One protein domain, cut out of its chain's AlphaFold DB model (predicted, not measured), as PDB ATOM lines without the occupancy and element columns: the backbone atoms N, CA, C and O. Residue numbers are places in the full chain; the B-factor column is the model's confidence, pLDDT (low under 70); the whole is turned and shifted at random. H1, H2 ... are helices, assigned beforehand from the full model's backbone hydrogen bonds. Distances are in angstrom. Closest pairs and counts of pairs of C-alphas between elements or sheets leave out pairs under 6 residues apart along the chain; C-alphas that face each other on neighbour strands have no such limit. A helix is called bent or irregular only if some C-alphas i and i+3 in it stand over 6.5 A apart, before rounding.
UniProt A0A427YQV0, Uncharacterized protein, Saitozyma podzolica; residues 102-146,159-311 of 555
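AT A GLANCE: This is residues 102 to 146 and 159 to 311 of the 555 residues of an uncharacterized protein of Saitozyma podzolica (UniProt A0A427YQV0). Two helical hairpins, H5 with H6 and H8 with H9, stand side by side as the core, with H5 next to H8, while H3 and H4 pack crosswise on H5 on its side away from H6. At one end H1 crosses H2, which reaches the core at short H7; at another end H10 folds back to the beginning of H8, and residues 113 to 118 and 294 to 302 stick out. The printed part has 198 residues with ten named helices, H1 to H10 in order along the chain, and no named strand: all helix. It is compact, with a radius of gyration of the C-alphas of 17.0 A and spans of 52 by 46 by 34 A.

IN THESE COORDINATES: Find C-alpha 102 at (131.461, 118.833, 166.467); from there H1 runs to residue 114, 18.6 A away. H2 follows at residues 123 to 134. Past the cut, H3 takes residues 164 to 179 over 20.0 A; it is only just irregular, with C-alphas 176 and 179 6.54 A apart. Next come H4, residues 187 to 195, and H5, residues 204 to 216. Look then for H6 at 227 to 236 and H7 at 238 to 242. C-alpha 247 at (128.506, 145.497, 160.744) begins H8, which runs 23.0 A to residue 262. H9 takes residues 274 to 287 over 19.7 A, and H10, residues 301 to 310, ends at C-alpha 310, (127.404, 147.085, 153.085).

HOW THE PARTS SIT: Begin at the hub, H5, which touches five helices. It forms a hairpin with H6 at a shallow tilt of 20 degrees; their closest C-alphas, Ala 215 and Ser 227, are 4.2 A apart. H8 runs the same way as H5 at 13 degrees, closest at Leu 216 and Phe 259, 6.2 A. H8 and H9 form the other hairpin, at 18 degrees, with Val 250 and Gly 281 5.6 A apart. H3 touches residues 213 to 216 of H5, about perpendicular at 79 degrees, closest at His 170 and Phe 214, 5.5 A. H4 touches residues 206 to 210 of H5 at 86 degrees, closest at Ala 193 and Asp 206, 6.4 A. H7 touches H5, H8 and H2, the last closest at Ala 133 and Pro 239, 4.9 A. H1 touches H2 at a steep tilt of 56 degrees, with Gly 108 and Gly 124 4.3 A apart. H10 touches residues 247 to 251 of H8, closest at Arg 251 and Val 310, 6.6 A. Every O i to N i+4 pair is within hydrogen-bond range in H4 to H9; H1 has 7 of 9, H2 7 of 8, H3 11 of 12 and H10 5 of 6.

THE WHOLE: The C-alphas of Glu 221 and Lys 296, the two farthest apart, are 52.0 A from each other. Residues 147 to 158 are not printed, and C-alphas 146 and 159 are 11.9 A apart across this cut. The links H8 to H9 and H9 to H10 are long. The mean pLDDT of the printed part is 72.8; residues under 70 include 102 to 146 and 263 to 272.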
ATOM      1  N   GLN A 102     132.404 119.952 166.281       52.78
ATOM      2  CA  GLN A 102     131.461 118.833 166.467       52.78
ATOM      3  C   GLN A 102     129.996 119.251 166.275       52.78
ATOM      4  O   GLN A 102     129.254 118.575 165.573       52.78
ATOM      5  N   PHE A 103     129.573 120.397 166.824       54.69
ATOM      6  CA  PHE A 103     128.206 120.902 166.619       54.69
ATOM      7  C   PHE A 103     127.953 121.270 165.154       54.69
ATOM      8  O   PHE A 103     126.905 120.958 164.587       54.69
ATOM      9  N   ALA A 104     128.918 121.944 164.527       54.47
ATOM     10  CA  ALA A 104     128.792 122.350 163.139       54.47
ATOM     11  C   ALA A 104     128.800 121.141 162.185       54.47
ATOM     12  O   ALA A 104     128.075 121.145 161.187       54.47
ATOM     13  N   GLU A 105     129.552 120.090 162.522       55.88
ATOM     14  CA  GLU A 105     129.555 118.795 161.844       55.88
ATOM     15  C   GLU A 105     128.232 118.039 162.049       55.88
ATOM     16  O   GLU A 105     127.628 117.612 161.070       55.88
ATOM     17  N   GLU A 106     127.694 117.962 163.270       57.34
ATOM     18  CA  GLU A 106     126.393 117.334 163.560       57.34
ATOM     19  C   GLU A 106     125.218 118.032 162.848       57.34
ATOM     20  O   GLU A 106     124.337 117.371 162.290       57.34
ATOM     21  N   VAL A 107     125.213 119.369 162.789       58.66
ATOM     22  CA  VAL A 107     124.216 120.146 162.028       58.66
ATOM     23  C   VAL A 107     124.417 119.995 160.513       58.66
ATOM     24  O   VAL A 107     123.440 119.904 159.755       58.66
ATOM     25  N   GLY A 108     125.669 119.897 160.058       52.09
ATOM     26  CA  GLY A 108     126.005 119.505 158.688       52.09
ATOM     27  C   GLY A 108     125.471 118.111 158.329       52.09
ATOM     28  O   GLY A 108     124.938 117.916 157.237       52.09
ATOM     29  N   LEU A 109     125.511 117.161 159.268       54.34
ATOM     30  CA  LEU A 109     124.973 115.807 159.107       54.34
ATOM     31  C   LEU A 109     123.434 115.759 159.161       54.34
ATOM     32  O   LEU A 109     122.825 114.963 158.447       54.34
ATOM     33  N   LEU A 110     122.777 116.622 159.944       51.28
ATOM     34  CA  LEU A 110     121.309 116.759 159.960       51.28
ATOM     35  C   LEU A 110     120.764 117.250 158.612       51.28
ATOM     36  O   LEU A 110     119.733 116.770 158.134       51.28
ATOM     37  N   SER A 111     121.503 118.151 157.967       45.28
ATOM     38  CA  SER A 111     121.202 118.666 156.629       45.28
ATOM     39  C   SER A 111     121.183 117.565 155.553       45.28
ATOM     40  O   SER A 111     120.375 117.626 154.629       45.28
ATOM     41  N   LEU A 112     121.981 116.498 155.716       46.38
ATOM     42  CA  LEU A 112     121.981 115.324 154.825       46.38
ATOM     43  C   LEU A 112     120.717 114.456 154.945       46.38
ATOM     44  O   LEU A 112     120.453 113.645 154.061       46.38
ATOM     45  N   ARG A 113     119.942 114.584 156.031       40.16
ATOM     46  CA  ARG A 113     118.752 113.752 156.289       40.16
ATOM     47  C   ARG A 113     117.418 114.484 156.100       40.16
ATOM     48  O   ARG A 113     116.382 113.829 156.152       40.16
ATOM     49  N   GLY A 114     117.428 115.806 155.895       38.34
ATOM     50  CA  GLY A 114     116.227 116.651 155.977       38.34
ATOM     51  C   GLY A 114     115.685 117.256 154.673       38.34
ATOM     52  O   GLY A 114     114.543 117.709 154.677       38.34
ATOM     53  N   CYS A 115     116.435 117.291 153.565       31.62
ATOM     54  CA  CYS A 115     115.972 117.908 152.309       31.62
ATOM     55  C   CYS A 115     116.483 117.163 151.067       31.62
ATOM     56  O   CYS A 115     117.650 116.799 150.982       31.62
ATOM     57  N   ALA A 116     115.602 116.972 150.077       31.77
ATOM     58  CA  ALA A 116     115.873 116.261 148.820       31.77
ATOM     59  C   ALA A 116     116.817 117.004 147.845       31.77
ATOM     60  O   ALA A 116     117.072 116.525 146.743       31.77
ATOM     61  N   SER A 117     117.343 118.171 148.222       39.16
ATOM     62  CA  SER A 117     118.358 118.910 147.463       39.16
ATOM     63  C   SER A 117     119.708 118.723 148.155       39.16
ATOM     64  O   SER A 117     119.896 119.161 149.283       39.16
ATOM     65  N   TYR A 118     120.626 118.034 147.480       42.47
ATOM     66  CA  TYR A 118     121.968 117.685 147.953       42.47
ATOM     67  C   TYR A 118     122.707 118.888 148.576       42.47
ATOM     68  O   TYR A 118     123.163 119.788 147.871       42.47
ATOM     69  N   MET A 119     122.824 118.895 149.906       48.31
ATOM     70  CA  MET A 119     123.668 119.818 150.667       48.31
ATOM     71  C   MET A 119     125.055 119.182 150.807       48.31
ATOM     72  O   MET A 119     125.179 118.083 151.345       48.31
ATOM     73  N   GLY A 120     126.111 119.845 150.329       49.25
ATOM     74  CA  GLY A 120     127.481 119.392 150.598       49.25
ATOM     75  C   GLY A 120     127.723 119.373 152.111       49.25
ATOM     76  O   GLY A 120     127.370 120.342 152.789       49.25
ATOM     77  N   SER A 121     128.317 118.301 152.641       45.59
ATOM     78  CA  SER A 121     128.446 118.012 154.084       45.59
ATOM     79  C   SER A 121     129.092 119.130 154.921       45.59
ATOM     80  O   SER A 121     128.884 119.185 156.129       45.59
ATOM     81  N   ARG A 122     129.822 120.064 154.292       48.47
ATOM     82  CA  ARG A 122     130.459 121.225 154.943       48.47
ATOM     83  C   ARG A 122     129.754 122.576 154.741       48.47
ATOM     84  O   ARG A 122     130.064 123.526 155.453       48.47
ATOM     85  N   SER A 123     128.766 122.688 153.853       51.38
ATOM     86  CA  SER A 123     127.986 123.933 153.676       51.38
ATOM     87  C   SER A 123     127.165 124.282 154.931       51.38
ATOM     88  O   SER A 123     127.127 125.437 155.360       51.38
ATOM     89  N   GLY A 124     126.623 123.255 155.598       56.03
ATOM     90  CA  GLY A 124     125.940 123.376 156.887       56.03
ATOM     91  C   GLY A 124     126.853 123.816 158.035       56.03
ATOM     92  O   GLY A 124     126.367 124.458 158.958       56.03
ATOM     93  N   VAL A 125     128.170 123.573 157.957       58.88
ATOM     94  CA  VAL A 125     129.143 123.939 159.007       58.88
ATOM     95  C   VAL A 125     129.241 125.457 159.156       58.88
ATOM     96  O   VAL A 125     129.221 125.968 160.272       58.88
ATOM     97  N   THR A 126     129.280 126.205 158.047       55.78
ATOM     98  CA  THR A 126     129.358 127.681 158.090       55.78
ATOM     99  C   THR A 126     128.072 128.282 158.659       55.78
ATOM    100  O   THR A 126     128.121 129.189 159.492       55.78
ATOM    101  N   LEU A 127     126.910 127.756 158.253       61.66
ATOM    102  CA  LEU A 127     125.621 128.184 158.792       61.66
ATOM    103  C   LEU A 127     125.490 127.822 160.281       61.66
ATOM    104  O   LEU A 127     125.070 128.658 161.075       61.66
ATOM    105  N   ALA A 128     125.871 126.608 160.672       59.59
ATOM    106  CA  ALA A 128     125.821 126.140 162.052       59.59
ATOM    107  C   ALA A 128     126.767 126.929 162.961       59.59
ATOM    108  O   ALA A 128     126.371 127.308 164.059       59.59
ATOM    109  N   ALA A 129     127.970 127.257 162.482       59.47
ATOM    110  CA  ALA A 129     128.909 128.136 163.168       59.47
ATOM    111  C   ALA A 129     128.315 129.540 163.387       59.47
ATOM    112  O   ALA A 129     128.392 130.076 164.493       59.47
ATOM    113  N   LEU A 130     127.664 130.118 162.368       61.84
ATOM    114  CA  LEU A 130     126.965 131.407 162.480       61.84
ATOM    115  C   LEU A 130     125.802 131.349 163.481       61.84
ATOM    116  O   LEU A 130     125.666 132.243 164.317       61.84
ATOM    117  N   ILE A 131     124.973 130.302 163.420       63.12
ATOM    118  CA  ILE A 131     123.835 130.110 164.330       63.12
ATOM    119  C   ILE A 131     124.330 129.911 165.766       63.12
ATOM    120  O   ILE A 131     123.866 130.608 166.667       63.12
ATOM    121  N   GLY A 132     125.294 129.014 165.984       57.75
ATOM    122  CA  GLY A 132     125.843 128.718 167.307       57.75
ATOM    123  C   GLY A 132     126.504 129.931 167.959       57.75
ATOM    124  O   GLY A 132     126.319 130.164 169.155       57.75
ATOM    125  N   ALA A 133     127.181 130.768 167.169       59.47
ATOM    126  CA  ALA A 133     127.743 132.031 167.636       59.47
ATOM    127  C   ALA A 133     126.671 133.047 168.055       59.47
ATOM    128  O   ALA A 133     126.782 133.653 169.121       59.47
ATOM    129  N   CYS A 134     125.602 133.199 167.266       58.84
ATOM    130  CA  CYS A 134     124.518 134.141 167.573       58.84
ATOM    131  C   CYS A 134     123.675 133.704 168.778       58.84
ATOM    132  O   CYS A 134     123.205 134.546 169.541       58.84
ATOM    133  N   VAL A 135     123.493 132.392 168.958       58.56
ATOM    134  CA  VAL A 135     122.763 131.797 170.092       58.56
ATOM    135  C   VAL A 135     123.647 131.706 171.348       58.56
ATOM    136  O   VAL A 135     123.151 131.383 172.422       58.56
ATOM    137  N   ARG A 136     124.938 132.063 171.250       58.84
ATOM    138  CA  ARG A 136     125.932 131.967 172.334       58.84
ATOM    139  C   ARG A 136     126.056 130.553 172.908       58.84
ATOM    140  O   ARG A 136     126.322 130.397 174.091       58.84
ATOM    141  N   LEU A 137     125.915 129.525 172.066       49.50
ATOM    142  CA  LEU A 137     126.112 128.131 172.491       49.50
ATOM    143  C   LEU A 137     127.545 127.874 172.997       49.50
ATOM    144  O   LEU A 137     127.776 126.943 173.760       49.50
ATOM    145  N   TYR A 138     128.497 128.724 172.604       51.66
ATOM    146  CA  TYR A 138     129.879 128.712 173.073       51.66
ATOM    147  C   TYR A 138     130.050 129.679 174.259       51.66
ATOM    148  O   TYR A 138     130.536 130.802 174.106       51.66
ATOM    149  N   GLU A 139     129.621 129.270 175.454       40.44
ATOM    150  CA  GLU A 139     129.928 129.986 176.700       40.44
ATOM    151  C   GLU A 139     131.359 129.649 177.160       40.44
ATOM    152  O   GLU A 139     131.596 128.744 177.953       40.44
ATOM    153  N   GLY A 140     132.339 130.373 176.619       44.62
ATOM    154  CA  GLY A 140     133.746 130.310 177.020       44.62
ATOM    155  C   GLY A 140     134.615 131.206 176.139       44.62
ATOM    156  O   GLY A 140     134.248 131.496 175.001       44.62
ATOM    157  N   GLU A 141     135.759 131.678 176.647       38.81
ATOM    158  CA  GLU A 141     136.821 132.159 175.755       38.81
ATOM    159  C   GLU A 141     137.196 130.986 174.845       38.81
ATOM    160  O   GLU A 141     137.705 129.967 175.316       38.81
ATOM    161  N   LEU A 142     136.864 131.091 173.554       41.47
ATOM    162  CA  LEU A 142     137.317 130.129 172.553       41.47
ATOM    163  C   LEU A 142     138.844 130.029 172.683       41.47
ATOM    164  O   LEU A 142     139.493 131.079 172.767       41.47
ATOM    165  N   PRO A 143     139.417 128.813 172.746       33.91
ATOM    166  CA  PRO A 143     140.852 128.662 172.909       33.91
ATOM    167  C   PRO A 143     141.557 129.493 171.829       33.91
ATOM    168  O   PRO A 143     141.115 129.476 170.674       33.91
ATOM    169  N   PRO A 144     142.605 130.264 172.177       34.06
ATOM    170  CA  PRO A 144     143.351 131.012 171.184       34.06
ATOM    171  C   PRO A 144     143.808 130.025 170.114       34.06
ATOM    172  O   PRO A 144     144.473 129.036 170.417       34.06
ATOM    173  N   ILE A 145     143.407 130.276 168.868       40.72
ATOM    174  CA  ILE A 145     143.921 129.546 167.713       40.72
ATOM    175  C   ILE A 145     145.423 129.857 167.685       40.72
ATOM    176  O   ILE A 145     145.826 130.945 167.269       40.72
ATOM    177  N   TYR A 146     146.243 128.958 168.235       33.72
ATOM    178  CA  TYR A 146     147.698 129.044 168.185       33.72
ATOM    179  C   TYR A 146     148.118 128.744 166.743       33.72
ATOM    180  O   TYR A 146     148.176 127.591 166.336       33.72
ATOM    181  N   ALA A 159     145.689 126.883 157.041       73.69
ATOM    182  CA  ALA A 159     146.743 127.629 156.371       73.69
ATOM    183  C   ALA A 159     147.430 128.597 157.341       73.69
ATOM    184  O   ALA A 159     146.784 129.352 158.071       73.69
ATOM    185  N   GLY A 160     148.761 128.600 157.308       75.12
ATOM    186  CA  GLY A 160     149.573 129.604 157.987       75.12
ATOM    187  C   GLY A 160     149.586 130.934 157.232       75.12
ATOM    188  O   GLY A 160     149.068 131.059 156.125       75.12
ATOM    189  N   VAL A 161     150.212 131.950 157.822       78.62
ATOM    190  CA  VAL A 161     150.376 133.252 157.160       78.62
ATOM    191  C   VAL A 161     151.429 133.132 156.052       78.62
ATOM    192  O   VAL A 161     152.551 132.707 156.346       78.62
ATOM    193  N   PRO A 162     151.135 133.535 154.802       83.44
ATOM    194  CA  PRO A 162     152.133 133.506 153.744       83.44
ATOM    195  C   PRO A 162     153.261 134.521 154.004       83.44
ATOM    196  O   PRO A 162     153.056 135.538 154.679       83.44
ATOM    197  N   PRO A 163     154.457 134.310 153.418       83.44
ATOM    198  CA  PRO A 163     155.521 135.308 153.402       83.44
ATOM    199  C   PRO A 163     155.008 136.677 152.946       83.44
ATOM    200  O   PRO A 163     154.191 136.770 152.028       83.44
ATOM    201  N   ARG A 164     155.528 137.764 153.537       82.88
ATOM    202  CA  ARG A 164     155.031 139.131 153.277       82.88
ATOM    203  C   ARG A 164     154.969 139.481 151.789       82.88
ATOM    204  O   ARG A 164     154.006 140.103 151.365       82.88
ATOM    205  N   SER A 165     155.952 139.063 150.992       84.25
ATOM    206  CA  SER A 165     155.966 139.275 149.536       84.25
ATOM    207  C   SER A 165     154.741 138.674 148.833       84.25
ATOM    208  O   SER A 165     154.148 139.327 147.977       84.25
ATOM    209  N   ILE A 166     154.341 137.465 149.228       85.94
ATOM    210  CA  ILE A 166     153.175 136.755 148.692       85.94
ATOM    211  C   ILE A 166     151.883 137.380 149.233       85.94
ATOM    212  O   ILE A 166     150.954 137.625 148.467       85.94
ATOM    213  N   ALA A 167     151.850 137.755 150.516       86.38
ATOM    214  CA  ALA A 167     150.714 138.467 151.103       86.38
ATOM    215  C   ALA A 167     150.413 139.791 150.368       86.38
ATOM    216  O   ALA A 167     149.256 140.079 150.066       86.38
ATOM    217  N   TYR A 168     151.443 140.574 150.014       87.69
ATOM    218  CA  TYR A 168     151.281 141.789 149.201       87.69
ATOM    219  C   TYR A 168     150.719 141.491 147.809       87.69
ATOM    220  O   TYR A 168     149.905 142.267 147.305       87.69
ATOM    221  N   LEU A 169     151.132 140.382 147.188       87.69
ATOM    222  CA  LEU A 169     150.638 139.984 145.873       87.69
ATOM    223  C   LEU A 169     149.148 139.623 145.927       87.69
ATOM    224  O   LEU A 169     148.377 140.137 145.119       87.69
ATOM    225  N   HIS A 170     148.725 138.844 146.926       87.69
ATOM    226  CA  HIS A 170     147.311 138.529 147.154       87.69
ATOM    227  C   HIS A 170     146.471 139.775 147.431       87.69
ATOM    228  O   HIS A 170     145.403 139.942 146.846       87.69
ATOM    229  N   VAL A 171     146.967 140.687 148.273       89.06
ATOM    230  CA  VAL A 171     146.290 141.958 148.570       89.06
ATOM    231  C   VAL A 171     146.138 142.808 147.311       89.06
ATOM    232  O   VAL A 171     145.061 143.353 147.072       89.06
ATOM    233  N   ARG A 172     147.177 142.892 146.474       87.75
ATOM    234  CA  ARG A 172     147.112 143.602 145.192       87.75
ATOM    235  C   ARG A 172     146.076 142.974 144.260       87.75
ATOM    236  O   ARG A 172     145.212 143.690 143.760       87.75
ATOM    237  N   SER A 173     146.103 141.651 144.097       85.94
ATOM    238  CA  SER A 173     145.103 140.926 143.306       85.94
ATOM    239  C   SER A 173     143.685 141.171 143.832       85.94
ATOM    240  O   SER A 173     142.777 141.450 143.053       85.94
ATOM    241  N   TYR A 174     143.480 141.162 145.150       87.38
ATOM    242  CA  TYR A 174     142.186 141.482 145.755       87.38
ATOM    243  C   TYR A 174     141.729 142.914 145.452       87.38
ATOM    244  O   TYR A 174     140.558 143.115 145.112       87.38
ATOM    245  N   MET A 175     142.621 143.907 145.551       87.19
ATOM    246  CA  MET A 175     142.276 145.299 145.237       87.19
ATOM    247  C   MET A 175     141.811 145.443 143.787       87.19
ATOM    248  O   MET A 175     140.760 146.033 143.523       87.19
ATOM    249  N   ASP A 176     142.561 144.842 142.867       80.69
ATOM    250  CA  ASP A 176     142.304 144.948 141.438       80.69
ATOM    251  C   ASP A 176     141.027 144.178 141.026       80.69
ATOM    252  O   ASP A 176     140.305 144.618 140.127       80.69
ATOM    253  N   TRP A 177     140.736 143.030 141.663       76.94
ATOM    254  CA  TRP A 177     139.758 142.047 141.159       76.94
ATOM    255  C   TRP A 177     138.457 141.986 141.963       76.94
ATOM    256  O   TRP A 177     137.426 141.565 141.431       76.94
ATOM    257  N   VAL A 178     138.496 142.348 143.247       82.75
ATOM    258  CA  VAL A 178     137.352 142.242 144.162       82.75
ATOM    259  C   VAL A 178     136.969 143.604 144.713       82.75
ATOM    260  O   VAL A 178     135.816 144.001 144.572       82.75
ATOM    261  N   HIS A 179     137.918 144.345 145.289       86.19
ATOM    262  CA  HIS A 179     137.630 145.611 145.968       86.19
ATOM    263  C   HIS A 179     136.996 146.657 145.038       86.19
ATOM    264  O   HIS A 179     136.115 147.397 145.468       86.19
ATOM    265  N   ARG A 180     137.390 146.680 143.754       80.94
ATOM    266  CA  ARG A 180     136.808 147.571 142.733       80.94
ATOM    267  C   ARG A 180     135.291 147.393 142.575       80.94
ATOM    268  O   ARG A 180     134.586 148.379 142.384       80.94
ATOM    269  N   TRP A 181     134.795 146.159 142.666       77.25
ATOM    270  CA  TRP A 181     133.369 145.831 142.539       77.25
ATOM    271  C   TRP A 181     132.654 145.804 143.890       77.25
ATOM    272  O   TRP A 181     131.476 146.146 143.992       77.25
ATOM    273  N   TYR A 182     133.383 145.408 144.931       83.81
ATOM    274  CA  TYR A 182     132.870 145.132 146.264       83.81
ATOM    275  C   TYR A 182     133.742 145.823 147.329       83.81
ATOM    276  O   TYR A 182     134.537 145.163 148.009       83.81
ATOM    277  N   PRO A 183     133.616 147.154 147.509       86.19
ATOM    278  CA  PRO A 183     134.456 147.931 148.420       86.19
ATOM    279  C   PRO A 183     134.023 147.775 149.892       86.19
ATOM    280  O   PRO A 183     133.726 148.749 150.583       86.19
ATOM    281  N   PHE A 184     133.958 146.538 150.394       84.75
ATOM    282  CA  PHE A 184     133.483 146.234 151.750       84.75
ATOM    283  C   PHE A 184     134.503 146.555 152.847       84.75
ATOM    284  O   PHE A 184     134.115 146.835 153.984       84.75
ATOM    285  N   LEU A 185     135.795 146.504 152.513       84.94
ATOM    286  CA  LEU A 185     136.906 146.721 153.440       84.94
ATOM    287  C   LEU A 185     137.414 148.167 153.382       84.94
ATOM    288  O   LEU A 185     137.298 148.837 152.359       84.94
ATOM    289  N   ASP A 186     137.984 148.657 154.480       84.62
ATOM    290  CA  ASP A 186     138.740 149.911 154.472       84.62
ATOM    291  C   ASP A 186     140.217 149.615 154.194       84.62
ATOM    292  O   ASP A 186     140.867 148.878 154.940       84.62
ATOM    293  N   LEU A 187     140.748 150.209 153.124       83.62
ATOM    294  CA  LEU A 187     142.134 150.029 152.698       83.62
ATOM    295  C   LEU A 187     143.126 150.544 153.748       83.62
ATOM    296  O   LEU A 187     144.211 149.984 153.891       83.62
ATOM    297  N   SER A 188     142.748 151.570 154.517       84.19
ATOM    298  CA  SER A 188     143.609 152.140 155.561       84.19
ATOM    299  C   SER A 188     143.818 151.158 156.713       84.19
ATOM    300  O   SER A 188     144.934 150.998 157.209       84.19
ATOM    301  N   SER A 189     142.746 150.483 157.133       84.25
ATOM    302  CA  SER A 189     142.792 149.448 158.170       84.25
ATOM    303  C   SER A 189     143.527 148.202 157.681       84.25
ATOM    304  O   SER A 189     144.378 147.677 158.394       84.25
ATOM    305  N   LEU A 190     143.297 147.800 156.428       84.44
ATOM    306  CA  LEU A 190     143.993 146.670 155.817       84.44
ATOM    307  C   LEU A 190     145.512 146.890 155.743       84.44
ATOM    308  O   LEU A 190     146.287 145.994 156.075       84.44
ATOM    309  N   ALA A 191     145.950 148.090 155.355       83.94
ATOM    310  CA  ALA A 191     147.369 148.433 155.299       83.94
ATOM    311  C   ALA A 191     148.037 148.344 156.681       83.94
ATOM    312  O   ALA A 191     149.152 147.836 156.796       83.94
ATOM    313  N   LYS A 192     147.346 148.781 157.742       85.12
ATOM    314  CA  LYS A 192     147.838 148.653 159.125       85.12
ATOM    315  C   LYS A 192     147.950 147.190 159.551       85.12
ATOM    316  O   LYS A 192     148.965 146.812 160.129       85.12
ATOM    317  N   ALA A 193     146.945 146.376 159.228       84.31
ATOM    318  CA  ALA A 193     146.935 144.953 159.553       84.31
ATOM    319  C   ALA A 193     148.079 144.191 158.855       84.31
ATOM    320  O   ALA A 193     148.705 143.327 159.459       84.31
ATOM    321  N   LEU A 194     148.413 144.560 157.614       82.69
ATOM    322  CA  LEU A 194     149.479 143.923 156.832       82.69
ATOM    323  C   LEU A 194     150.897 144.241 157.344       82.69
ATOM    324  O   LEU A 194     151.806 143.418 157.224       82.69
ATOM    325  N   VAL A 195     151.096 145.433 157.914       83.25
ATOM    326  CA  VAL A 195     152.396 145.893 158.443       83.25
ATOM    327  C   VAL A 195     152.634 145.422 159.885       83.25
ATOM    328  O   VAL A 195     153.752 145.529 160.394       83.25
ATOM    329  N   ALA A 196     151.619 144.863 160.546       80.69
ATOM    330  CA  ALA A 196     151.732 144.418 161.925       80.69
ATOM    331  C   ALA A 196     152.883 143.397 162.120       80.69
ATOM    332  O   ALA A 196     153.109 142.521 161.275       80.69
ATOM    333  N   PRO A 197     153.647 143.503 163.227       66.62
ATOM    334  CA  PRO A 197     154.820 142.664 163.458       66.62
ATOM    335  C   PRO A 197     154.462 141.202 163.747       66.62
ATOM    336  O   PRO A 197     155.197 140.323 163.313       66.62
ATOM    337  N   HIS A 198     153.328 140.947 164.414       70.06
ATOM    338  CA  HIS A 198     152.843 139.602 164.738       70.06
ATOM    339  C   HIS A 198     151.336 139.502 164.476       70.06
ATOM    340  O   HIS A 198     150.556 140.278 165.037       70.06
ATOM    341  N   MET A 199     150.909 138.516 163.679       66.62
ATOM    342  CA  MET A 199     149.488 138.303 163.365       66.62
ATOM    343  C   MET A 199     148.668 137.930 164.615       66.62
ATOM    344  O   MET A 199     147.503 138.307 164.718       66.62
ATOM    345  N   GLY A 200     149.303 137.317 165.622       65.62
ATOM    346  CA  GLY A 200     148.715 137.011 166.933       65.62
ATOM    347  C   GLY A 200     148.318 138.226 167.789       65.62
ATOM    348  O   GLY A 200     147.614 138.054 168.781       65.62
ATOM    349  N   SER A 201     148.703 139.446 167.400       72.56
ATOM    350  CA  SER A 201     148.286 140.694 168.069       72.56
ATOM    351  C   SER A 201     147.082 141.382 167.414       72.56
ATOM    352  O   SER A 201     146.544 142.334 167.971       72.56
ATOM    353  N   LEU A 202     146.663 140.911 166.235       81.00
ATOM    354  CA  LEU A 202     145.560 141.502 165.477       81.00
ATOM    355  C   LEU A 202     144.199 141.080 166.026       81.00
ATOM    356  O   LEU A 202     144.063 139.973 166.553       81.00
ATOM    357  N   ASP A 203     143.201 141.937 165.832       84.75
ATOM    358  CA  ASP A 203     141.801 141.641 166.136       84.75
ATOM    359  C   ASP A 203     141.296 140.452 165.285       84.75
ATOM    360  O   ASP A 203     141.752 140.286 164.143       84.75
ATOM    361  N   PRO A 204     140.357 139.614 165.775       85.56
ATOM    362  CA  PRO A 204     139.818 138.501 164.995       85.56
ATOM    363  C   PRO A 204     139.236 138.931 163.643       85.56
ATOM    364  O   PRO A 204     139.379 138.202 162.660       85.56
ATOM    365  N   TRP A 205     138.645 140.130 163.561       87.56
ATOM    366  CA  TRP A 205     138.167 140.705 162.301       87.56
ATOM    367  C   TRP A 205     139.300 140.937 161.295       87.56
ATOM    368  O   TRP A 205     139.173 140.571 160.124       87.56
ATOM    369  N   ASP A 206     140.416 141.516 161.737       88.19
ATOM    370  CA  ASP A 206     141.542 141.825 160.857       88.19
ATOM    371  C   ASP A 206     142.176 140.536 160.318       88.19
ATOM    372  O   ASP A 206     142.456 140.443 159.120       88.19
ATOM    373  N   ARG A 207     142.304 139.502 161.163       87.94
ATOM    374  CA  ARG A 207     142.774 138.168 160.743       87.94
ATOM    375  C   ARG A 207     141.850 137.546 159.710       87.94
ATOM    376  O   ARG A 207     142.309 137.145 158.644       87.94
ATOM    377  N   TYR A 208     140.553 137.521 159.999       88.75
ATOM    378  CA  TYR A 208     139.544 137.031 159.069       88.75
ATOM    379  C   TYR A 208     139.618 137.757 157.723       88.75
ATOM    380  O   TYR A 208     139.609 137.119 156.672       88.75
ATOM    381  N   SER A 209     139.734 139.089 157.746       90.62
ATOM    382  CA  SER A 209     139.790 139.894 156.529       90.62
ATOM    383  C   SER A 209     141.013 139.555 155.671       90.62
ATOM    384  O   SER A 209     140.876 139.423 154.457       90.62
ATOM    385  N   LEU A 210     142.180 139.330 156.289       90.00
ATOM    386  CA  LEU A 210     143.409 138.951 155.591       90.00
ATOM    387  C   LEU A 210     143.324 137.540 155.006       90.00
ATOM    388  O   LEU A 210     143.611 137.363 153.825       90.00
ATOM    389  N   PHE A 211     142.857 136.555 155.776       88.94
ATOM    390  CA  PHE A 211     142.682 135.191 155.268       88.94
ATOM    391  C   PHE A 211     141.632 135.113 154.153       88.94
ATOM    392  O   PHE A 211     141.847 134.417 153.164       88.94
ATOM    393  N   MET A 212     140.546 135.891 154.236       89.25
ATOM    394  CA  MET A 212     139.594 136.015 153.126       89.25
ATOM    395  C   MET A 212     140.218 136.659 151.889       89.25
ATOM    396  O   MET A 212     139.904 136.252 150.774       89.25
ATOM    397  N   ILE A 213     141.096 137.651 152.055       90.19
ATOM    398  CA  ILE A 213     141.827 138.259 150.937       90.19
ATOM    399  C   ILE A 213     142.759 137.240 150.278       90.19
ATOM    400  O   ILE A 213     142.801 137.187 149.054       90.19
ATOM    401  N   PHE A 214     143.460 136.415 151.058       88.00
ATOM    402  CA  PHE A 214     144.316 135.349 150.525       88.00
ATOM    403  C   PHE A 214     143.493 134.272 149.806       88.00
ATOM    404  O   PHE A 214     143.855 133.851 148.712       88.00
ATOM    405  N   ALA A 215     142.328 133.909 150.348       85.94
ATOM    406  CA  ALA A 215     141.402 132.976 149.707       85.94
ATOM    407  C   ALA A 215     140.817 133.523 148.390       85.94
ATOM    408  O   ALA A 215     140.633 132.779 147.430       85.94
ATOM    409  N   LEU A 216     140.516 134.825 148.334       86.00
ATOM    410  CA  LEU A 216     139.996 135.515 147.146       86.00
ATOM    411  C   LEU A 216     141.085 135.907 146.135       86.00
ATOM    412  O   LEU A 216     140.760 136.300 145.010       86.00
ATOM    413  N   GLY A 217     142.348 135.852 146.551       80.25
ATOM    414  CA  GLY A 217     143.510 136.164 145.741       80.25
ATOM    415  C   GLY A 217     143.751 135.135 144.640       80.25
ATOM    416  O   GLY A 217     143.189 134.039 144.614       80.25
ATOM    417  N   THR A 218     144.596 135.504 143.685       77.19
ATOM    418  CA  THR A 218     145.062 134.583 142.647       77.19
ATOM    419  C   THR A 218     145.992 133.538 143.244       77.19
ATOM    420  O   THR A 218     146.908 133.940 143.959       77.19
ATOM    421  N   PRO A 219     145.856 132.244 142.903       73.81
ATOM    422  CA  PRO A 219     146.823 131.247 143.336       73.81
ATOM    423  C   PRO A 219     148.208 131.611 142.788       73.81
ATOM    424  O   PRO A 219     148.364 131.902 141.600       73.81
ATOM    425  N   VAL A 220     149.199 131.637 143.674       78.56
ATOM    426  CA  VAL A 220     150.597 131.935 143.350       78.56
ATOM    427  C   VAL A 220     151.369 130.633 143.504       78.56
ATOM    428  O   VAL A 220     151.298 130.022 144.560       78.56
ATOM    429  N   GLU A 221     152.129 130.209 142.494       75.12
ATOM    430  CA  GLU A 221     152.866 128.928 142.539       75.12
ATOM    431  C   GLU A 221     153.882 128.843 143.692       75.12
ATOM    432  O   GLU A 221     154.219 127.758 144.152       75.12
ATOM    433  N   ALA A 222     154.370 129.992 144.166       77.69
ATOM    434  CA  ALA A 222     155.278 130.090 145.306       77.69
ATOM    435  C   ALA A 222     154.578 129.976 146.676       77.69
ATOM    436  O   ALA A 222     155.261 129.941 147.699       77.69
ATOM    437  N   ASP A 223     153.243 129.986 146.711       80.56
ATOM    438  CA  ASP A 223     152.457 129.867 147.935       80.56
ATOM    439  C   ASP A 223     152.256 128.381 148.283       80.56
ATOM    440  O   ASP A 223     151.754 127.628 147.445       80.56
ATOM    441  N   PRO A 224     152.650 127.924 149.487       78.06
ATOM    442  CA  PRO A 224     152.458 126.534 149.892       78.06
ATOM    443  C   PRO A 224     150.994 126.171 150.182       78.06
ATOM    444  O   PRO A 224     150.705 124.982 150.312       78.06
ATOM    445  N   PHE A 225     150.093 127.154 150.310       81.81
ATOM    446  CA  PHE A 225     148.694 126.936 150.680       81.81
ATOM    447  C   PHE A 225     147.732 127.211 149.523       81.81
ATOM    448  O   PHE A 225     147.935 128.093 148.686       81.81
ATOM    449  N   THR A 226     146.630 126.467 149.505       81.31
ATOM    450  CA  THR A 226     145.549 126.640 148.528       81.31
ATOM    451  C   THR A 226     144.525 127.681 148.990       81.31
ATOM    452  O   THR A 226     144.339 127.926 150.183       81.31
ATOM    453  N   SER A 227     143.782 128.271 148.044       80.88
ATOM    454  CA  SER A 227     142.684 129.209 148.340       80.88
ATOM    455  C   SER A 227     141.633 128.627 149.299       80.88
ATOM    456  O   SER A 227     141.000 129.362 150.054       80.88
ATOM    457  N   GLU A 228     141.451 127.307 149.283       77.44
ATOM    458  CA  GLU A 228     140.504 126.581 150.133       77.44
ATOM    459  C   GLU A 228     140.981 126.457 151.585       77.44
ATOM    460  O   GLU A 228     140.187 126.584 152.513       77.44
ATOM    461  N   GLU A 229     142.282 126.273 151.800       79.31
ATOM    462  CA  GLU A 229     142.883 126.202 153.138       79.31
ATOM    463  C   GLU A 229     142.873 127.575 153.820       79.31
ATOM    464  O   GLU A 229     142.575 127.699 155.014       79.31
ATOM    465  N   TYR A 230     143.096 128.637 153.039       83.69
ATOM    466  CA  TYR A 230     142.886 130.006 153.504       83.69
ATOM    467  C   TYR A 230     141.421 130.274 153.865       83.69
ATOM    468  O   TYR A 230     141.154 130.903 154.891       83.69
ATOM    469  N   LEU A 231     140.466 129.754 153.084       80.81
ATOM    470  CA  LEU A 231     139.042 129.845 153.410       80.81
ATOM    471  C   LEU A 231     138.716 129.100 154.709       80.81
ATOM    472  O   LEU A 231     138.025 129.654 155.560       80.81
ATOM    473  N   ALA A 232     139.207 127.871 154.880       76.12
ATOM    474  CA  ALA A 232     138.978 127.080 156.089       76.12
ATOM    475  C   ALA A 232     139.467 127.827 157.339       76.12
ATOM    476  O   ALA A 232     138.755 127.938 158.341       76.12
ATOM    477  N   THR A 233     140.646 128.438 157.230       81.50
ATOM    478  CA  THR A 233     141.237 129.266 158.285       81.50
ATOM    479  C   THR A 233     140.397 130.511 158.556       81.50
ATOM    480  O   THR A 233     140.116 130.820 159.710       81.50
ATOM    481  N   ALA A 234     139.913 131.200 157.518       84.75
ATOM    482  CA  ALA A 234     139.010 132.336 157.686       84.75
ATOM    483  C   ALA A 234     137.701 131.928 158.386       84.75
ATOM    484  O   ALA A 234     137.270 132.587 159.330       84.75
ATOM    485  N   VAL A 235     137.082 130.817 157.977       77.56
ATOM    486  CA  VAL A 235     135.822 130.324 158.557       77.56
ATOM    487  C   VAL A 235     135.957 130.033 160.054       77.56
ATOM    488  O   VAL A 235     135.018 130.306 160.803       77.56
ATOM    489  N   SER A 236     137.133 129.601 160.525       78.38
ATOM    490  CA  SER A 236     137.391 129.378 161.957       78.38
ATOM    491  C   SER A 236     137.206 130.630 162.838       78.38
ATOM    492  O   SER A 236     136.868 130.513 164.015       78.38
ATOM    493  N   TYR A 237     137.343 131.838 162.273       80.38
ATOM    494  CA  TYR A 237     137.133 133.106 162.987       80.38
ATOM    495  C   TYR A 237     135.679 133.587 162.990       80.38
ATOM    496  O   TYR A 237     135.341 134.508 163.738       80.38
ATOM    497  N   ILE A 238     134.797 132.989 162.183       80.12
ATOM    498  CA  ILE A 238     133.393 133.410 162.087       80.12
ATOM    499  C   ILE A 238     132.681 133.371 163.445       80.12
ATOM    500  O   ILE A 238     132.008 134.357 163.751       80.12
ATOM    501  N   PRO A 239     132.826 132.329 164.291       75.44
ATOM    502  CA  PRO A 239     132.154 132.306 165.584       75.44
ATOM    503  C   PRO A 239     132.533 133.475 166.500       75.44
ATOM    504  O   PRO A 239     131.687 133.986 167.232       75.44
ATOM    505  N   LEU A 240     133.785 133.939 166.421       78.81
ATOM    506  CA  LEU A 240     134.273 135.088 167.183       78.81
ATOM    507  C   LEU A 240     133.648 136.396 166.687       78.81
ATOM    508  O   LEU A 240     133.189 137.203 167.487       78.81
ATOM    509  N   ILE A 241     133.584 136.585 165.367       81.50
ATOM    510  CA  ILE A 241     133.080 137.819 164.738       81.50
ATOM    511  C   ILE A 241     131.548 137.896 164.784       81.50
ATOM    512  O   ILE A 241     130.970 138.979 164.861       81.50
ATOM    513  N   ALA A 242     130.867 136.754 164.693       78.62
ATOM    514  CA  ALA A 242     129.409 136.687 164.680       78.62
ATOM    515  C   ALA A 242     128.782 136.851 166.070       78.62
ATOM    516  O   ALA A 242     127.599 137.171 166.154       78.62
ATOM    517  N   ARG A 243     129.565 136.705 167.148       75.88
ATOM    518  CA  ARG A 243     129.101 136.865 168.536       75.88
ATOM    519  C   ARG A 243     128.478 138.236 168.809       75.88
ATOM    520  O   ARG A 243     127.489 138.326 169.536       75.88
ATOM    521  N   ASP A 244     129.046 139.285 168.219       73.88
ATOM    522  CA  ASP A 244     128.636 140.669 168.470       73.88
ATOM    523  C   ASP A 244     127.536 141.161 167.516       73.88
ATOM    524  O   ASP A 244     127.059 142.286 167.670       73.88
ATOM    525  N   CYS A 245     127.111 140.330 166.550       79.94
ATOM    526  CA  CYS A 245     126.070 140.645 165.565       79.94
ATOM    527  C   CYS A 245     126.226 142.059 164.979       79.94
ATOM    528  O   CYS A 245     125.309 142.875 165.049       79.94
ATOM    529  N   SER A 246     127.410 142.370 164.447       86.81
ATOM    530  CA  SER A 246     127.834 143.725 164.093       86.81
ATOM    531  C   SER A 246     127.907 143.956 162.577       86.81
ATOM    532  O   SER A 246     127.709 143.052 161.759       86.81
ATOM    533  N   VAL A 247     128.240 145.186 162.163       86.88
ATOM    534  CA  VAL A 247     128.506 145.497 160.744       86.88
ATOM    535  C   VAL A 247     129.687 144.667 160.215       86.88
ATOM    536  O   VAL A 247     129.690 144.306 159.036       86.88
ATOM    537  N   GLN A 248     130.658 144.303 161.067       87.62
ATOM    538  CA  GLN A 248     131.733 143.375 160.698       87.62
ATOM    539  C   GLN A 248     131.188 141.983 160.351       87.62
ATOM    540  O   GLN A 248     131.596 141.416 159.341       87.62
ATOM    541  N   THR A 249     130.214 141.465 161.106       87.69
ATOM    542  CA  THR A 249     129.563 140.181 160.797       87.69
ATOM    543  C   THR A 249     128.928 140.202 159.404       87.69
ATOM    544  O   THR A 249     129.131 139.279 158.619       87.69
ATOM    545  N   VAL A 250     128.224 141.285 159.046       89.38
ATOM    546  CA  VAL A 250     127.624 141.425 157.704       89.38
ATOM    547  C   VAL A 250     128.698 141.464 156.614       89.38
ATOM    548  O   VAL A 250     128.552 140.806 155.587       89.38
ATOM    549  N   ARG A 251     129.807 142.179 156.834       90.69
ATOM    550  CA  ARG A 251     130.932 142.199 155.886       90.69
ATOM    551  C   ARG A 251     131.587 140.831 155.725       90.69
ATOM    552  O   ARG A 251     131.941 140.481 154.603       90.69
ATOM    553  N   ALA A 252     131.723 140.064 156.807       89.19
ATOM    554  CA  ALA A 252     132.236 138.699 156.750       89.19
ATOM    555  C   ALA A 252     131.350 137.820 155.858       89.19
ATOM    556  O   ALA A 252     131.824 137.213 154.900       89.19
ATOM    557  N   ILE A 253     130.034 137.853 156.084       87.56
ATOM    558  CA  ILE A 253     129.065 137.123 155.256       87.56
ATOM    559  C   ILE A 253     129.166 137.541 153.783       87.56
ATOM    560  O   ILE A 253     129.190 136.686 152.904       87.56
ATOM    561  N   LEU A 254     129.275 138.842 153.497       89.56
ATOM    562  CA  LEU A 254     129.413 139.335 152.124       89.56
ATOM    563  C   LEU A 254     130.703 138.855 151.446       89.56
ATOM    564  O   LEU A 254     130.664 138.496 150.271       89.56
ATOM    565  N   LEU A 255     131.832 138.811 152.162       89.56
ATOM    566  CA  LEU A 255     133.087 138.273 151.626       89.56
ATOM    567  C   LEU A 255     132.980 136.771 151.323       89.56
ATOM    568  O   LEU A 255     133.473 136.334 150.284       89.56
ATOM    569  N   LEU A 256     132.280 135.996 152.160       86.31
ATOM    570  CA  LEU A 256     131.977 134.583 151.879       86.31
ATOM    571  C   LEU A 256     131.069 134.428 150.660       86.31
ATOM    572  O   LEU A 256     131.299 133.542 149.842       86.31
ATOM    573  N   CYS A 257     130.072 135.302 150.494       85.44
ATOM    574  CA  CYS A 257     129.236 135.304 149.297       85.44
ATOM    575  C   CYS A 257     130.063 135.592 148.037       85.44
ATOM    576  O   CYS A 257     129.900 134.923 147.021       85.44
ATOM    577  N   VAL A 258     130.986 136.557 148.091       85.12
ATOM    578  CA  VAL A 258     131.891 136.829 146.965       85.12
ATOM    579  C   VAL A 258     132.773 135.616 146.668       85.12
ATOM    580  O   VAL A 258     132.940 135.271 145.498       85.12
ATOM    581  N   PHE A 259     133.288 134.935 147.695       81.81
ATOM    582  CA  PHE A 259     134.038 133.695 147.508       81.81
ATOM    583  C   PHE A 259     133.172 132.616 146.843       81.81
ATOM    584  O   PHE A 259     133.567 132.072 145.817       81.81
ATOM    585  N   GLY A 260     131.955 132.372 147.339       76.00
ATOM    586  CA  GLY A 260     131.029 131.392 146.759       76.00
ATOM    587  C   GLY A 260     130.674 131.674 145.294       76.00
ATOM    588  O   GLY A 260     130.621 130.754 144.483       76.00
ATOM    589  N   LEU A 261     130.514 132.947 144.915       75.38
ATOM    590  CA  LEU A 261     130.257 133.351 143.525       75.38
ATOM    591  C   LEU A 261     131.451 133.110 142.586       75.38
ATOM    592  O   LEU A 261     131.264 132.960 141.377       75.38
ATOM    593  N   ARG A 262     132.680 133.095 143.116       73.31
ATOM    594  CA  ARG A 262     133.912 132.888 142.335       73.31
ATOM    595  C   ARG A 262     134.383 131.434 142.344       73.31
ATOM    596  O   ARG A 262     134.961 130.994 141.353       73.31
ATOM    597  N   SER A 263     134.080 130.691 143.402       64.81
ATOM    598  CA  SER A 263     134.530 129.315 143.638       64.81
ATOM    599  C   SER A 263     133.483 128.260 143.260       64.81
ATOM    600  O   SER A 263     133.477 127.165 143.818       64.81
ATOM    601  N   TYR A 264     132.624 128.535 142.268       55.72
ATOM    602  CA  TYR A 264     131.594 127.597 141.776       55.72
ATOM    603  C   TYR A 264     132.160 126.248 141.267       55.72
ATOM    604  O   TYR A 264     131.395 125.343 140.948       55.72
ATOM    605  N   ARG A 265     133.492 126.133 141.142       49.88
ATOM    606  CA  ARG A 265     134.234 124.963 140.647       49.88
ATOM    607  C   ARG A 265     134.290 123.797 141.640       49.88
ATOM    608  O   ARG A 265     134.627 122.694 141.227       49.88
ATOM    609  N   ASN A 266     133.997 124.023 142.919       50.88
ATOM    610  CA  ASN A 266     134.319 123.047 143.955       50.88
ATOM    611  C   ASN A 266     133.164 122.071 144.202       50.88
ATOM    612  O   ASN A 266     132.342 122.271 145.100       50.88
ATOM    613  N   ASP A 267     133.140 120.989 143.422       47.00
ATOM    614  CA  ASP A 267     132.400 119.775 143.765       47.00
ATOM    615  C   ASP A 267     132.999 119.177 145.050       47.00
ATOM    616  O   ASP A 267     134.050 118.539 145.049       47.00
ATOM    617  N   GLY A 268     132.327 119.404 146.179       50.25
ATOM    618  CA  GLY A 268     132.333 118.455 147.294       50.25
ATOM    619  C   GLY A 268     132.814 118.962 148.654       50.25
ATOM    620  O   GLY A 268     132.144 118.662 149.639       50.25
ATOM    621  N   LEU A 269     133.922 119.720 148.759       44.25
ATOM    622  CA  LEU A 269     134.569 119.940 150.074       44.25
ATOM    623  C   LEU A 269     134.479 121.365 150.656       44.25
ATOM    624  O   LEU A 269     134.404 121.507 151.877       44.25
ATOM    625  N   TYR A 270     134.426 122.405 149.816       51.84
ATOM    626  CA  TYR A 270     134.398 123.819 150.241       51.84
ATOM    627  C   TYR A 270     133.292 124.630 149.549       51.84
ATOM    628  O   TYR A 270     133.456 125.816 149.253       51.84
ATOM    629  N   SER A 271     132.161 123.985 149.249       56.50
ATOM    630  CA  SER A 271     131.010 124.665 148.662       56.50
ATOM    631  C   SER A 271     130.311 125.541 149.703       56.50
ATOM    632  O   SER A 271     129.981 125.117 150.813       56.50
ATOM    633  N   VAL A 272     130.102 126.801 149.334       64.50
ATOM    634  CA  VAL A 272     129.422 127.792 150.163       64.50
ATOM    635  C   VAL A 272     127.975 127.905 149.691       64.50
ATOM    636  O   VAL A 272     127.736 128.192 148.518       64.50
ATOM    637  N   ASP A 273     127.007 127.719 150.593       70.19
ATOM    638  CA  ASP A 273     125.598 127.951 150.267       70.19
ATOM    639  C   ASP A 273     125.288 129.454 150.267       70.19
ATOM    640  O   ASP A 273     125.009 130.088 151.292       70.19
ATOM    641  N   LEU A 274     125.341 130.027 149.065       76.50
ATOM    642  CA  LEU A 274     125.041 131.429 148.806       76.50
ATOM    643  C   LEU A 274     123.631 131.819 149.256       76.50
ATOM    644  O   LEU A 274     123.447 132.927 149.757       76.50
ATOM    645  N   TRP A 275     122.638 130.940 149.101       75.88
ATOM    646  CA  TRP A 275     121.250 131.261 149.429       75.88
ATOM    647  C   TRP A 275     121.080 131.480 150.931       75.88
ATOM    648  O   TRP A 275     120.529 132.496 151.371       75.88
ATOM    649  N   GLN A 276     121.616 130.559 151.730       76.69
ATOM    650  CA  GLN A 276     121.558 130.649 153.185       76.69
ATOM    651  C   GLN A 276     122.362 131.835 153.718       76.69
ATOM    652  O   GLN A 276     121.854 132.581 154.562       76.69
ATOM    653  N   LEU A 277     123.576 132.051 153.203       81.62
ATOM    654  CA  LEU A 277     124.409 133.184 153.604       81.62
ATOM    655  C   LEU A 277     123.759 134.525 153.272       81.62
ATOM    656  O   LEU A 277     123.714 135.404 154.133       81.62
ATOM    657  N   VAL A 278     123.205 134.683 152.068       83.81
ATOM    658  CA  VAL A 278     122.488 135.906 151.684       83.81
ATOM    659  C   VAL A 278     121.276 136.116 152.591       83.81
ATOM    660  O   VAL A 278     121.087 137.216 153.113       83.81
ATOM    661  N   GLY A 279     120.494 135.066 152.859       80.69
ATOM    662  CA  GLY A 279     119.358 135.139 153.777       80.69
ATOM    663  C   GLY A 279     119.762 135.559 155.195       80.69
ATOM    664  O   GLY A 279     119.098 136.395 155.811       80.69
ATOM    665  N   PHE A 280     120.868 135.021 155.710       82.06
ATOM    666  CA  PHE A 280     121.403 135.389 157.019       82.06
ATOM    667  C   PHE A 280     121.932 136.831 157.035       82.06
ATOM    668  O   PHE A 280     121.598 137.596 157.941       82.06
ATOM    669  N   GLY A 281     122.663 137.243 155.997       86.62
ATOM    670  CA  GLY A 281     123.151 138.612 155.823       86.62
ATOM    671  C   GLY A 281     122.028 139.649 155.782       86.62
ATOM    672  O   GLY A 281     122.130 140.682 156.442       86.62
ATOM    673  N   ILE A 282     120.919 139.358 155.090       85.25
ATOM    674  CA  ILE A 282     119.737 140.236 155.058       85.25
ATOM    675  C   ILE A 282     119.114 140.354 156.452       85.25
ATOM    676  O   ILE A 282     118.852 141.467 156.912       85.25
ATOM    677  N   ARG A 283     118.891 139.234 157.154       84.19
ATOM    678  CA  ARG A 283     118.319 139.257 158.513       84.19
ATOM    679  C   ARG A 283     119.201 140.044 159.481       84.19
ATOM    680  O   ARG A 283     118.682 140.869 160.229       84.19
ATOM    681  N   MET A 284     120.519 139.861 159.401       85.19
ATOM    682  CA  MET A 284     121.489 140.608 160.201       85.19
ATOM    683  C   MET A 284     121.456 142.110 159.882       85.19
ATOM    684  O   MET A 284     121.418 142.943 160.787       85.19
ATOM    685  N   ALA A 285     121.387 142.478 158.600       86.88
ATOM    686  CA  ALA A 285     121.268 143.871 158.177       86.88
ATOM    687  C   ALA A 285     119.983 144.536 158.707       86.88
ATOM    688  O   ALA A 285     120.017 145.687 159.150       86.88
ATOM    689  N   ILE A 286     118.861 143.808 158.706       84.44
ATOM    690  CA  ILE A 286     117.588 144.273 159.274       84.44
ATOM    691  C   ILE A 286     117.693 144.421 160.798       84.44
ATOM    692  O   ILE A 286     117.276 145.452 161.328       84.44
ATOM    693  N   GLN A 287     118.281 143.443 161.493       84.25
ATOM    694  CA  GLN A 287     118.473 143.466 162.949       84.25
ATOM    695  C   GLN A 287     119.326 144.659 163.401       84.25
ATOM    696  O   GLN A 287     118.981 145.339 164.365       84.25
ATOM    697  N   LEU A 288     120.387 144.970 162.654       84.44
ATOM    698  CA  LEU A 288     121.245 146.142 162.862       84.44
ATOM    699  C   LEU A 288     120.576 147.476 162.501       84.44
ATOM    700  O   LEU A 288     121.151 148.548 162.714       84.44
ATOM    701  N   GLY A 289     119.379 147.428 161.914       80.56
ATOM    702  CA  GLY A 289     118.668 148.603 161.441       80.56
ATOM    703  C   GLY A 289     119.359 149.295 160.268       80.56
ATOM    704  O   GLY A 289     119.154 150.492 160.094       80.56
ATOM    705  N   LEU A 290     120.147 148.582 159.449       81.12
ATOM    706  CA  LEU A 290     120.774 149.155 158.243       81.12
ATOM    707  C   LEU A 290     119.733 149.625 157.214       81.12
ATOM    708  O   LEU A 290     120.010 150.513 156.410       81.12
ATOM    709  N   SER A 291     118.514 149.082 157.273       73.81
ATOM    710  CA  SER A 291     117.364 149.546 156.492       73.81
ATOM    711  C   SER A 291     116.771 150.875 156.988       73.81
ATOM    712  O   SER A 291     116.037 151.531 156.248       73.81
ATOM    713  N   ARG A 292     117.086 151.311 158.217       72.19
ATOM    714  CA  ARG A 292     116.498 152.493 158.862       72.19
ATOM    715  C   ARG A 292     117.490 153.658 158.889       72.19
ATOM    716  O   ARG A 292     118.571 153.558 159.453       72.19
ATOM    717  N   ASN A 293     117.074 154.820 158.384       63.34
ATOM    718  CA  ASN A 293     117.802 156.072 158.603       63.34
ATOM    719  C   ASN A 293     117.221 156.799 159.810       63.34
ATOM    720  O   ASN A 293     116.213 157.494 159.690       63.34
ATOM    721  N   ASN A 294     117.873 156.681 160.963       61.53
ATOM    722  CA  ASN A 294     117.562 157.538 162.094       61.53
ATOM    723  C   ASN A 294     118.637 158.617 162.226       61.53
ATOM    724  O   ASN A 294     119.731 158.361 162.724       61.53
ATOM    725  N   HIS A 295     118.322 159.843 161.804       66.00
ATOM    726  CA  HIS A 295     119.209 160.997 162.002       66.00
ATOM    727  C   HIS A 295     119.535 161.240 163.486       66.00
ATOM    728  O   HIS A 295     120.535 161.878 163.786       66.00
ATOM    729  N   LYS A 296     118.736 160.680 164.407       65.56
ATOM    730  CA  LYS A 296     118.962 160.745 165.855       65.56
ATOM    731  C   LYS A 296     120.090 159.831 166.348       65.56
ATOM    732  O   LYS A 296     120.501 159.969 167.492       65.56
ATOM    733  N   TRP A 297     120.577 158.889 165.535       70.69
ATOM    734  CA  TRP A 297     121.613 157.933 165.951       70.69
ATOM    735  C   TRP A 297     123.047 158.489 165.909       70.69
ATOM    736  O   TRP A 297     123.967 157.749 166.225       70.69
ATOM    737  N   ASN A 298     123.248 159.773 165.570       75.19
ATOM    738  CA  ASN A 298     124.515 160.524 165.693       75.19
ATOM    739  C   ASN A 298     125.802 159.745 165.338       75.19
ATOM    740  O   ASN A 298     126.846 159.937 165.957       75.19
ATOM    741  N   PHE A 299     125.749 158.875 164.325       80.88
ATOM    742  CA  PHE A 299     126.925 158.139 163.866       80.88
ATOM    743  C   PHE A 299     127.967 159.081 163.255       80.88
ATOM    744  O   PHE A 299     127.613 160.089 162.630       80.88
ATOM    745  N   SER A 300     129.244 158.714 163.376       83.75
ATOM    746  CA  SER A 300     130.330 159.390 162.667       83.75
ATOM    747  C   SER A 300     130.173 159.232 161.148       83.75
ATOM    748  O   SER A 300     129.535 158.292 160.668       83.75
ATOM    749  N   GLU A 301     130.761 160.136 160.361       81.31
ATOM    750  CA  GLU A 301     130.717 160.029 158.892       81.31
ATOM    751  C   GLU A 301     131.384 158.746 158.378       81.31
ATOM    752  O   GLU A 301     130.895 158.135 157.429       81.31
ATOM    753  N   GLN A 302     132.437 158.282 159.055       79.31
ATOM    754  CA  GLN A 302     133.092 157.007 158.751       79.31
ATOM    755  C   GLN A 302     132.155 155.817 158.983       79.31
ATOM    756  O   GLN A 302     132.087 154.922 158.145       79.31
ATOM    757  N   GLU A 303     131.383 155.827 160.072       80.06
ATOM    758  CA  GLU A 303     130.424 154.766 160.388       80.06
ATOM    759  C   GLU A 303     129.225 154.773 159.425       80.06
ATOM    760  O   GLU A 303     128.755 153.725 158.978       80.06
ATOM    761  N   LYS A 304     128.746 155.956 159.020       80.19
ATOM    762  CA  LYS A 304     127.712 156.069 157.977       80.19
ATOM    763  C   LYS A 304     128.203 155.503 156.651       80.19
ATOM    764  O   LYS A 304     127.471 154.769 155.990       80.19
ATOM    765  N   GLU A 305     129.432 155.828 156.267       80.12
ATOM    766  CA  GLU A 305     130.038 155.327 155.040       80.12
ATOM    767  C   GLU A 305     130.252 153.810 155.081       80.12
ATOM    768  O   GLU A 305     129.858 153.093 154.163       80.12
ATOM    769  N   ALA A 306     130.767 153.309 156.203       79.88
ATOM    770  CA  ALA A 306     130.905 151.891 156.500       79.88
ATOM    771  C   ALA A 306     129.595 151.109 156.313       79.88
ATOM    772  O   ALA A 306     129.622 150.018 155.742       79.88
ATOM    773  N   ARG A 307     128.467 151.673 156.761       82.56
ATOM    774  CA  ARG A 307     127.126 151.087 156.624       82.56
ATOM    775  C   ARG A 307     126.587 151.167 155.195       82.56
ATOM    776  O   ARG A 307     126.021 150.190 154.712       82.56
ATOM    777  N   ARG A 308     126.804 152.290 154.496       80.06
ATOM    778  CA  ARG A 308     126.381 152.477 153.092       80.06
ATOM    779  C   ARG A 308     127.068 151.511 152.128       80.06
ATOM    780  O   ARG A 308     126.435 151.060 151.181       80.06
ATOM    781  N   ARG A 309     128.334 151.164 152.381       81.56
ATOM    782  CA  ARG A 309     129.093 150.190 151.571       81.56
ATOM    783  C   ARG A 309     128.559 148.763 151.672       81.56
ATOM    784  O   ARG A 309     128.734 147.980 150.748       81.56
ATOM    785  N   VAL A 310     127.934 148.426 152.798       82.88
ATOM    786  CA  VAL A 310     127.404 147.085 153.085       82.88
ATOM    787  C   VAL A 310     125.948 146.956 152.638       82.88
ATOM    788  O   VAL A 310     125.543 145.901 152.159       82.88
ATOM    789  N   TRP A 311     125.160 148.025 152.775       80.88
ATOM    790  CA  TRP A 311     123.742 148.028 152.434       80.88
ATOM    791  C   TRP A 311     123.381 149.247 151.586       80.88
ATOM    792  O   TRP A 311     123.378 150.386 152.066       80.88
TER     793      TRP A 311